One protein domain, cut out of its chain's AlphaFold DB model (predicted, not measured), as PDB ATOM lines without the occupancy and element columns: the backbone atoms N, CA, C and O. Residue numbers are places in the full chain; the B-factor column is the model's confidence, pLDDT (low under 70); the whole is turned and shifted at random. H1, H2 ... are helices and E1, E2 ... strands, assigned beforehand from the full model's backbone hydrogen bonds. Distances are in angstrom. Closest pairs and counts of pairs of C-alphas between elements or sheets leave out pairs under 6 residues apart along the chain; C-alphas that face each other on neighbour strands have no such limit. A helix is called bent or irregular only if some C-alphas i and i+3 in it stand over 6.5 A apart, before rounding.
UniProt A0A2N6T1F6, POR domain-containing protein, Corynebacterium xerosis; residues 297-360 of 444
ATOM      1  N   TYR A 297      29.168 -49.899  46.584       90.06
ATOM      2  CA  TYR A 297      28.845 -48.520  46.948       90.06
ATOM      3  C   TYR A 297      29.862 -47.947  47.942       90.06
ATOM      4  O   TYR A 297      30.331 -46.819  47.774       90.06
ATOM      5  N   GLU A 298      30.232 -48.725  48.961       89.62
ATOM      6  CA  GLU A 298      31.182 -48.299  49.987       89.62
ATOM      7  C   GLU A 298      32.609 -48.203  49.444       89.62
ATOM      8  O   GLU A 298      33.320 -47.241  49.732       89.62
ATOM      9  N   VAL A 299      33.026 -49.146  48.598       86.38
ATOM     10  CA  VAL A 299      34.317 -49.072  47.902       86.38
ATOM     11  C   VAL A 299      34.381 -47.816  47.037       86.38
ATOM     12  O   VAL A 299      35.401 -47.126  47.047       86.38
ATOM     13  N   ALA A 300      33.296 -47.477  46.332       86.56
ATOM     14  CA  ALA A 300      33.237 -46.248  45.550       86.56
ATOM     15  C   ALA A 300      33.341 -44.990  46.420       86.56
ATOM     16  O   ALA A 300      34.016 -44.036  46.031       86.56
ATOM     17  N   ARG A 301      32.722 -45.001  47.607       88.88
ATOM     18  CA  ARG A 301      32.789 -43.894  48.569       88.88
ATOM     19  C   ARG A 301      34.202 -43.716  49.099       88.88
ATOM     20  O   ARG A 301      34.757 -42.632  48.981       88.88
ATOM     21  N   LEU A 302      34.817 -44.786  49.592       85.25
ATOM     22  CA  LEU A 302      36.179 -44.756  50.123       85.25
ATOM     23  C   LEU A 302      37.209 -44.351  49.060       85.25
ATOM     24  O   LEU A 302      38.137 -43.608  49.363       85.25
ATOM     25  N   ALA A 303      37.035 -44.784  47.808       78.62
ATOM     26  CA  ALA A 303      37.913 -44.387  46.707       78.62
ATOM     27  C   ALA A 303      37.853 -42.879  46.389       78.62
ATOM     28  O   ALA A 303      38.813 -42.340  45.842       78.62
ATOM     29  N   LEU A 304      36.739 -42.209  46.706       80.81
ATOM     30  CA  LEU A 304      36.562 -40.769  46.507       80.81
ATOM     31  C   LEU A 304      36.915 -39.953  47.760       80.81
ATOM     32  O   LEU A 304      37.559 -38.918  47.631       80.81
ATOM     33  N   ASP A 305      36.522 -40.417  48.949       73.62
ATOM     34  CA  ASP A 305      36.635 -39.670  50.212       73.62
ATOM     35  C   ASP A 305      38.059 -39.659  50.787       73.62
ATOM     36  O   ASP A 305      38.425 -38.739  51.508       73.62
ATOM     37  N   THR A 306      38.884 -40.665  50.482       63.31
ATOM     38  CA  THR A 306      40.248 -40.779  51.044       63.31
ATOM     39  C   THR A 306      41.239 -39.766  50.469       63.31
ATOM     40  O   THR A 306      42.421 -39.825  50.797       63.31
ATOM     41  N   GLY A 307      40.804 -38.891  49.556       61.94
ATOM     42  CA  GLY A 307      41.700 -38.016  48.805       61.94
ATOM     43  C   GLY A 307      42.694 -38.787  47.935       61.94
ATOM     44  O   GLY A 307      43.538 -38.166  47.309       61.94
ATOM     45  N   PHE A 308      42.595 -40.122  47.837       64.50
ATOM     46  CA  PHE A 308      43.532 -40.968  47.095       64.50
ATOM     47  C   PHE A 308      43.708 -40.491  45.653       64.50
ATOM     48  O   PHE A 308      44.819 -40.428  45.144       64.50
ATOM     49  N   LEU A 309      42.613 -40.119  44.988       63.16
ATOM     50  CA  LEU A 309      42.686 -39.638  43.612       63.16
ATOM     51  C   LEU A 309      43.237 -38.213  43.494       63.16
ATOM     52  O   LEU A 309      43.637 -37.849  42.389       63.16
ATOM     53  N   ASP A 310      43.195 -37.419  44.561       65.06
ATOM     54  CA  ASP A 310      43.681 -36.037  44.586       65.06
ATOM     55  C   ASP A 310      45.165 -36.001  45.004       65.06
ATOM     56  O   ASP A 310      45.973 -35.401  44.304       65.06
ATOM     57  N   GLY A 311      45.564 -36.787  46.011       61.31
ATOM     58  CA  GLY A 311      46.954 -36.915  46.462       61.31
ATOM     59  C   GLY A 311      47.898 -37.543  45.433       61.31
ATOM     60  O   GLY A 311      49.099 -37.307  45.475       61.31
ATOM     61  N   VAL A 312      47.380 -38.286  44.447       65.12
ATOM     62  CA  VAL A 312      48.209 -38.783  43.334       65.12
ATOM     63  C   VAL A 312      48.722 -37.641  42.450       65.12
ATOM     64  O   VAL A 312      49.832 -37.740  41.932       65.12
ATOM     65  N   ALA A 313      47.959 -36.557  42.281       62.69
ATOM     66  CA  ALA A 313      48.441 -35.387  41.544       62.69
ATOM     67  C   ALA A 313      49.534 -34.649  42.333       62.69
ATOM     68  O   ALA A 313      50.515 -34.206  41.738       62.69
ATOM     69  N   ASP A 314      49.395 -34.592  43.659       65.19
ATOM     70  CA  ASP A 314      50.375 -33.967  44.551       65.19
ATOM     71  C   ASP A 314      51.688 -34.769  44.624       65.19
ATOM     72  O   ASP A 314      52.771 -34.190  44.636       65.19
ATOM     73  N   GLU A 315      51.612 -36.105  44.633       69.25
ATOM     74  CA  GLU A 315      52.781 -36.990  44.758       69.25
ATOM     75  C   GLU A 315      53.475 -37.273  43.409       69.25
ATOM     76  O   GLU A 315      54.701 -37.377  43.354       69.25
ATOM     77  N   TYR A 316      52.719 -37.379  42.309       69.56
ATOM     78  CA  TYR A 316      53.234 -37.811  40.997       69.56
ATOM     79  C   TYR A 316      53.117 -36.745  39.888       69.56
ATOM     80  O   TYR A 316      53.524 -37.001  38.751       69.56
ATOM     81  N   GLY A 317      52.602 -35.551  40.204       66.25
ATOM     82  CA  GLY A 317      52.443 -34.417  39.288       66.25
ATOM     83  C   GLY A 317      51.117 -34.409  38.514       66.25
ATOM     84  O   GLY A 317      50.507 -35.445  38.251       66.25
ATOM     85  N   GLU A 318      50.687 -33.221  38.071       67.19
ATOM     86  CA  GLU A 318      49.389 -32.998  37.399       67.19
ATOM     87  C   GLU A 318      49.194 -33.800  36.093       67.19
ATOM     88  O   GLU A 318      48.069 -33.988  35.625       67.19
ATOM     89  N   THR A 319      50.281 -34.295  35.492       68.44
ATOM     90  CA  THR A 319      50.258 -35.102  34.261       68.44
ATOM     91  C   THR A 319      50.126 -36.609  34.503       68.44
ATOM     92  O   THR A 319      50.134 -37.375  33.537       68.44
ATOM     93  N   ALA A 320      50.037 -37.062  35.759       65.62
ATOM     94  CA  ALA A 320      49.946 -38.480  36.095       65.62
ATOM     95  C   ALA A 320      48.662 -39.132  35.536       65.62
ATOM     96  O   ALA A 320      47.539 -38.682  35.780       65.62
ATOM     97  N   ASP A 321      48.814 -40.231  34.787       67.75
ATOM     98  CA  ASP A 321      47.688 -41.006  34.244       67.75
ATOM     99  C   ASP A 321      47.200 -42.043  35.266       67.75
ATOM    100  O   ASP A 321      47.747 -43.142  35.385       67.75
ATOM    101  N   VAL A 322      46.151 -41.694  36.012       69.62
ATOM    102  CA  VAL A 322      45.552 -42.579  37.020       69.62
ATOM    103  C   VAL A 322      44.560 -43.539  36.373       69.62
ATOM    104  O   VAL A 322      43.549 -43.133  35.795       69.62
ATOM    105  N   LYS A 323      44.816 -44.842  36.525       72.50
ATOM    106  CA  LYS A 323      43.914 -45.915  36.087       72.50
ATOM    107  C   LYS A 323      43.425 -46.714  37.283       72.50
ATOM    108  O   LYS A 323      44.201 -47.408  37.932       72.50
ATOM    109  N   ILE A 324      42.119 -46.671  37.525       71.25
ATOM    110  CA  ILE A 324      41.471 -47.498  38.538       71.25
ATOM    111  C   ILE A 324      41.215 -48.877  37.931       71.25
ATOM    112  O   ILE A 324      40.515 -49.013  36.922       71.25
ATOM    113  N   LEU A 325      41.815 -49.901  38.539       72.12
ATOM    114  CA  LEU A 325      41.602 -51.296  38.171       72.12
ATOM    115  C   LEU A 325      40.395 -51.833  38.936       72.12
ATOM    116  O   LEU A 325      40.499 -52.167  40.114       72.12
ATOM    117  N   LEU A 326      39.257 -51.921  38.257       67.06
ATOM    118  CA  LEU A 326      38.031 -52.460  38.831       67.06
ATOM    119  C   LEU A 326      37.855 -53.910  38.396       67.06
ATOM    120  O   LEU A 326      38.030 -54.258  37.227       67.06
ATOM    121  N   HIS A 327      37.475 -54.753  39.348       66.75
ATOM    122  CA  HIS A 327      37.068 -56.127  39.084       66.75
ATOM    123  C   HIS A 327      35.699 -56.380  39.728       66.75
ATOM    124  O   HIS A 327      35.631 -57.026  40.771       66.75
ATOM    125  N   PRO A 328      34.613 -55.794  39.184       65.12
ATOM    126  CA  PRO A 328      33.299 -55.878  39.810       65.12
ATOM    127  C   PRO A 328      32.829 -57.342  39.887       65.12
ATOM    128  O   PRO A 328      32.810 -58.007  38.846       65.12
ATOM    129  N   PRO A 329      32.405 -57.843  41.062       62.41
ATOM    130  CA  PRO A 329      31.987 -59.239  41.235       62.41
ATOM    131  C   PRO A 329      30.868 -59.666  40.273       62.41
ATOM    132  O   PRO A 329      30.891 -60.771  39.737       62.41
ATOM    133  N   PHE A 330      29.933 -58.760  39.969       60.34
ATOM    134  CA  PHE A 330      28.862 -59.001  38.996       60.34
ATOM    135  C   PHE A 330      29.385 -59.279  37.575       60.34
ATOM    136  O   PHE A 330      28.869 -60.158  36.892       60.34
ATOM    137  N   LEU A 331      30.427 -58.569  37.128       61.53
ATOM    138  CA  LEU A 331      30.998 -58.777  35.791       61.53
ATOM    139  C   LEU A 331      31.810 -60.072  35.718       61.53
ATOM    140  O   LEU A 331      31.799 -60.739  34.686       61.53
ATOM    141  N   ARG A 332      32.440 -60.471  36.828       61.78
ATOM    142  CA  ARG A 332      33.077 -61.788  36.958       61.78
ATOM    143  C   ARG A 332      32.045 -62.915  36.873       61.78
ATOM    144  O   ARG A 332      32.251 -63.864  36.128       61.78
ATOM    145  N   ALA A 333      30.909 -62.774  37.559       59.22
ATOM    146  CA  ALA A 333      29.790 -63.715  37.465       59.22
ATOM    147  C   ALA A 333      29.192 -63.801  36.043       59.22
ATOM    148  O   ALA A 333      28.582 -64.806  35.691       59.22
ATOM    149  N   LEU A 334      29.411 -62.773  35.214       57.62
ATOM    150  CA  LEU A 334      29.053 -62.734  33.794       57.62
ATOM    151  C   LEU A 334      30.177 -63.231  32.853       57.62
ATOM    152  O   LEU A 334      30.065 -63.073  31.638       57.62
ATOM    153  N   GLY A 335      31.257 -63.812  33.391       53.44
ATOM    154  CA  GLY A 335      32.357 -64.410  32.624       53.44
ATOM    155  C   GLY A 335      33.516 -63.468  32.270       53.44
ATOM    156  O   GLY A 335      34.334 -63.806  31.415       53.44
ATOM    157  N   MET A 336      33.616 -62.278  32.879       57.41
ATOM    158  CA  MET A 336      34.780 -61.402  32.688       57.41
ATOM    159  C   MET A 336      35.910 -61.718  33.676       57.41
ATOM    160  O   MET A 336      35.877 -61.286  34.825       57.41
ATOM    161  N   ASP A 337      36.974 -62.353  33.179       59.19
ATOM    162  CA  ASP A 337      38.193 -62.656  33.954       59.19
ATOM    163  C   ASP A 337      39.253 -61.535  33.932       59.19
ATOM    164  O   ASP A 337      40.335 -61.654  34.514       59.19
ATOM    165  N   ARG A 338      39.001 -60.432  33.210       60.56
ATOM    166  CA  ARG A 338      39.973 -59.341  33.025       60.56
ATOM    167  C   ARG A 338      39.574 -58.092  33.806       60.56
ATOM    168  O   ARG A 338      38.489 -57.551  33.616       60.56
ATOM    169  N   LYS A 339      40.515 -57.571  34.606       69.31
ATOM    170  CA  LYS A 339      40.387 -56.278  35.304       69.31
ATOM    171  C   LYS A 339      40.084 -55.155  34.309       69.31
ATOM    172  O   LYS A 339      40.845 -54.933  33.364       69.31
ATOM    173  N   MET A 340      39.003 -54.422  34.556       70.94
ATOM    174  CA  MET A 340      38.656 -53.228  33.796       70.94
ATOM    175  C   MET A 340      39.568 -52.078  34.203       70.94
ATOM    176  O   MET A 340      39.788 -51.840  35.388       70.94
ATOM    177  N   ARG A 341      40.080 -51.344  33.216       75.38
ATOM    178  CA  ARG A 341      40.886 -50.142  33.440       75.38
ATOM    179  C   ARG A 341      39.998 -48.934  33.192       75.38
ATOM    180  O   ARG A 341      39.693 -48.639  32.040       75.38
ATOM    181  N   MET A 342      39.574 -48.252  34.250       68.69
ATOM    182  CA  MET A 342      38.857 -46.985  34.114       68.69
ATOM    183  C   MET A 342      39.812 -45.825  34.390       68.69
ATOM    184  O   MET A 342      40.408 -45.750  35.461       68.69
ATOM    185  N   GLY A 343      39.978 -44.944  33.403       70.38
ATOM    186  CA  GLY A 343      40.746 -43.703  33.540       70.38
ATOM    187  C   GLY A 343      39.862 -42.558  34.044       70.38
ATOM    188  O   GLY A 343      39.125 -42.696  35.016       70.38
ATOM    189  N   LYS A 344      39.858 -41.433  33.324       68.69
ATOM    190  CA  LYS A 344      39.141 -40.197  33.702       68.69
ATOM    191  C   LYS A 344      37.622 -40.356  33.913       68.69
ATOM    192  O   LYS A 344      37.029 -39.590  34.668       68.69
ATOM    193  N   THR A 345      36.989 -41.361  33.305       70.50
ATOM    194  CA  THR A 345      35.555 -41.672  33.482       70.50
ATOM    195  C   THR A 345      35.233 -42.417  34.779       70.50
ATOM    196  O   THR A 345      34.061 -42.568  35.116       70.50
ATOM    197  N   ALA A 346      36.240 -42.844  35.551       77.12
ATOM    198  CA  ALA A 346      36.023 -43.556  36.804       77.12
ATOM    199  C   ALA A 346      35.391 -42.658  37.878       77.12
ATOM    200  O   ALA A 346      34.427 -43.061  38.518       77.12
ATOM    201  N   ARG A 347      35.874 -41.417  38.044       80.62
ATOM    202  CA  ARG A 347      35.357 -40.466  39.050       80.62
ATOM    203  C   ARG A 347      33.832 -40.252  38.959       80.62
ATOM    204  O   ARG A 347      33.169 -40.432  39.980       80.62
ATOM    205  N   PRO A 348      33.239 -39.895  37.799       85.12
ATOM    206  CA  PRO A 348      31.789 -39.725  37.707       85.12
ATOM    207  C   PRO A 348      31.019 -41.038  37.922       85.12
ATOM    208  O   PRO A 348      29.971 -41.012  38.561       85.12
ATOM    209  N   ALA A 349      31.544 -42.182  37.470       83.94
ATOM    210  CA  ALA A 349      30.920 -43.486  37.708       83.94
ATOM    211  C   ALA A 349      30.920 -43.870  39.200       83.94
ATOM    212  O   ALA A 349      29.895 -44.295  39.729       83.94
ATOM    213  N   LEU A 350      32.037 -43.656  39.903       85.81
ATOM    214  CA  LEU A 350      32.131 -43.868  41.348       85.81
ATOM    215  C   LEU A 350      31.181 -42.929  42.098       85.81
ATOM    216  O   LEU A 350      30.470 -43.386  42.982       85.81
ATOM    217  N   ARG A 351      31.078 -41.651  41.701       88.19
ATOM    218  CA  ARG A 351      30.108 -40.711  42.295       88.19
ATOM    219  C   ARG A 351      28.660 -41.154  42.084       88.19
ATOM    220  O   ARG A 351      27.835 -40.989  42.974       88.19
ATOM    221  N   ALA A 352      28.330 -41.717  40.924       89.00
ATOM    222  CA  ALA A 352      27.001 -42.276  40.697       89.00
ATOM    223  C   ALA A 352      26.733 -43.469  41.632       89.00
ATOM    224  O   ALA A 352      25.670 -43.537  42.245       89.00
ATOM    225  N   LEU A 353      27.715 -44.363  41.803       88.38
ATOM    226  CA  LEU A 353      27.622 -45.491  42.732       88.38
ATOM    227  C   LEU A 353      27.477 -45.035  44.191       88.38
ATOM    228  O   LEU A 353      26.624 -45.562  44.897       88.38
ATOM    229  N   THR A 354      28.220 -44.022  44.647       88.81
ATOM    230  CA  THR A 354      28.072 -43.527  46.029       88.81
ATOM    231  C   THR A 354      26.676 -42.985  46.307       88.81
ATOM    232  O   THR A 354      26.119 -43.238  47.373       88.81
ATOM    233  N   MET A 355      26.072 -42.288  45.342       89.00
ATOM    234  CA  MET A 355      24.699 -41.786  45.459       89.00
ATOM    235  C   MET A 355      23.661 -42.914  45.390       89.00
ATOM    236  O   MET A 355      22.619 -42.842  46.044       89.00
ATOM    237  N   ALA A 356      23.964 -43.986  44.653       90.31
ATOM    238  CA  ALA A 356      23.127 -45.174  44.534       90.31
ATOM    239  C   ALA A 356      23.135 -46.076  45.781       90.31
ATOM    240  O   ALA A 356      22.373 -47.039  45.819       90.31
ATOM    241  N   LYS A 357      23.899 -45.749  46.839       90.31
ATOM    242  CA  LYS A 357      23.931 -46.526  48.094       90.31
ATOM    243  C   LYS A 357      22.554 -46.769  48.724       90.31
ATOM    244  O   LYS A 357      22.377 -47.737  49.449       90.31
ATOM    245  N   ARG A 358      21.559 -45.920  48.427       88.19
ATOM    246  CA  ARG A 358      20.161 -46.094  48.874       88.19
ATOM    247  C   ARG A 358      19.483 -47.339  48.293       88.19
ATOM    248  O   ARG A 358      18.464 -47.765  48.821       88.19
ATOM    249  N   LEU A 359      20.018 -47.897  47.208       89.06
ATOM    250  CA  LEU A 359      19.540 -49.151  46.633       89.06
ATOM    251  C   LEU A 359      20.001 -50.364  47.444       89.06
ATOM    252  O   LEU A 359      19.390 -51.420  47.301       89.06
ATOM    253  N   ARG A 360      21.030 -50.228  48.294       88.81
ATOM    254  CA  ARG A 360      21.601 -51.323  49.085       88.81
ATOM    255  C   ARG A 360      20.522 -52.069  49.862       88.81
ATOM    256  O   ARG A 360      19.749 -51.472  50.605       88.81
TER     257      ARG A 360
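This is residues 297 to 360 of the 444 residues of the protein "POR domain-containing protein" of Corynebacterium xerosis (UniProt A0A2N6T1F6). Two helices, H1 and H4, cross and pack on each other, and the stretch between them runs out as a wide, open loop. In that loop, H2 lies toward one end of the longest axis and H3 toward the other, and the short strands E1 and E2 pair as a small two-strand ribbon between them. The printed part has 64 residues, with four named helices and two named strands in the order H1, H2, E1, H3, E2, H4, and the class is mostly helix. The two strands make an antiparallel sheet, E1 - E2. The whole is flat and only just loose, close to compact, with a radius of gyration of the C-alphas of 13.1 A and spans of 37 by 28 by 15 A.

H1, residues 297 to 305, begins at C-alpha 297 at (28.845, -48.520, 46.948) and is 12.2 A long from first to last C-alpha. H2, residues 308 to 316, is 11.9 A long. E1, residues 324 to 326, is 6.0 A long and begins at C-alpha 324 at (41.471, -47.498, 38.538). H3, residues 329 to 333, is 6.3 A long, as is E2, residues 340 to 342. H4, residues 346 to 359, is the longest helix at 20.0 A and ends at C-alpha 359 at (19.540, -49.151, 46.633). H4 is irregular: C-alphas 355 and 358 are 7.1 A apart.

H1 and H4 touch, and their closest C-alphas, those of Ala 300 and Leu 350, are 5.0 A apart. They run opposite ways at a steep tilt of 47 degrees. H1 and H2 are close but not clearly touching, with the closest C-alphas, those of Ala 303 and Leu 309, 7.4 A apart. They run the same way at a tilt of 37 degrees, only just steep. E1 and E2 are antiparallel neighbours, at 147 degrees between their directions. N 324 and O 342, at 2.8 A, and N 340 and O 326, at 2.8 A, are within hydrogen-bond range. The closest C-alphas of E1 and H4, those of Ile 324 and Ala 346, are 6.9 A apart. H2 and H3 touch no helix. Among the pairs that are apart are H1 and E1, H2 and H4, and H3 and H4. In H1 and H3 every O i to N i+4 pair is within hydrogen-bond range; in H2 it is 3 of 5 and in H4 8 of 10.

The two C-alphas farthest apart, those of Asp 314 and Leu 334, are 37.4 A apart, while those of Tyr 297 and Arg 360, the first and last printed, are 8.1 A apart. The printed part has no cut. The links H1 to H2, E1 to H3 and E2 to H4 are tight, H2 to E1 and H3 to E2 are short, and no link is long. The mean pLDDT of the printed part is 73.1, and 33 residues are under 70: residues 306 to 322, residues 326 to 339, residue 342 and residue 344.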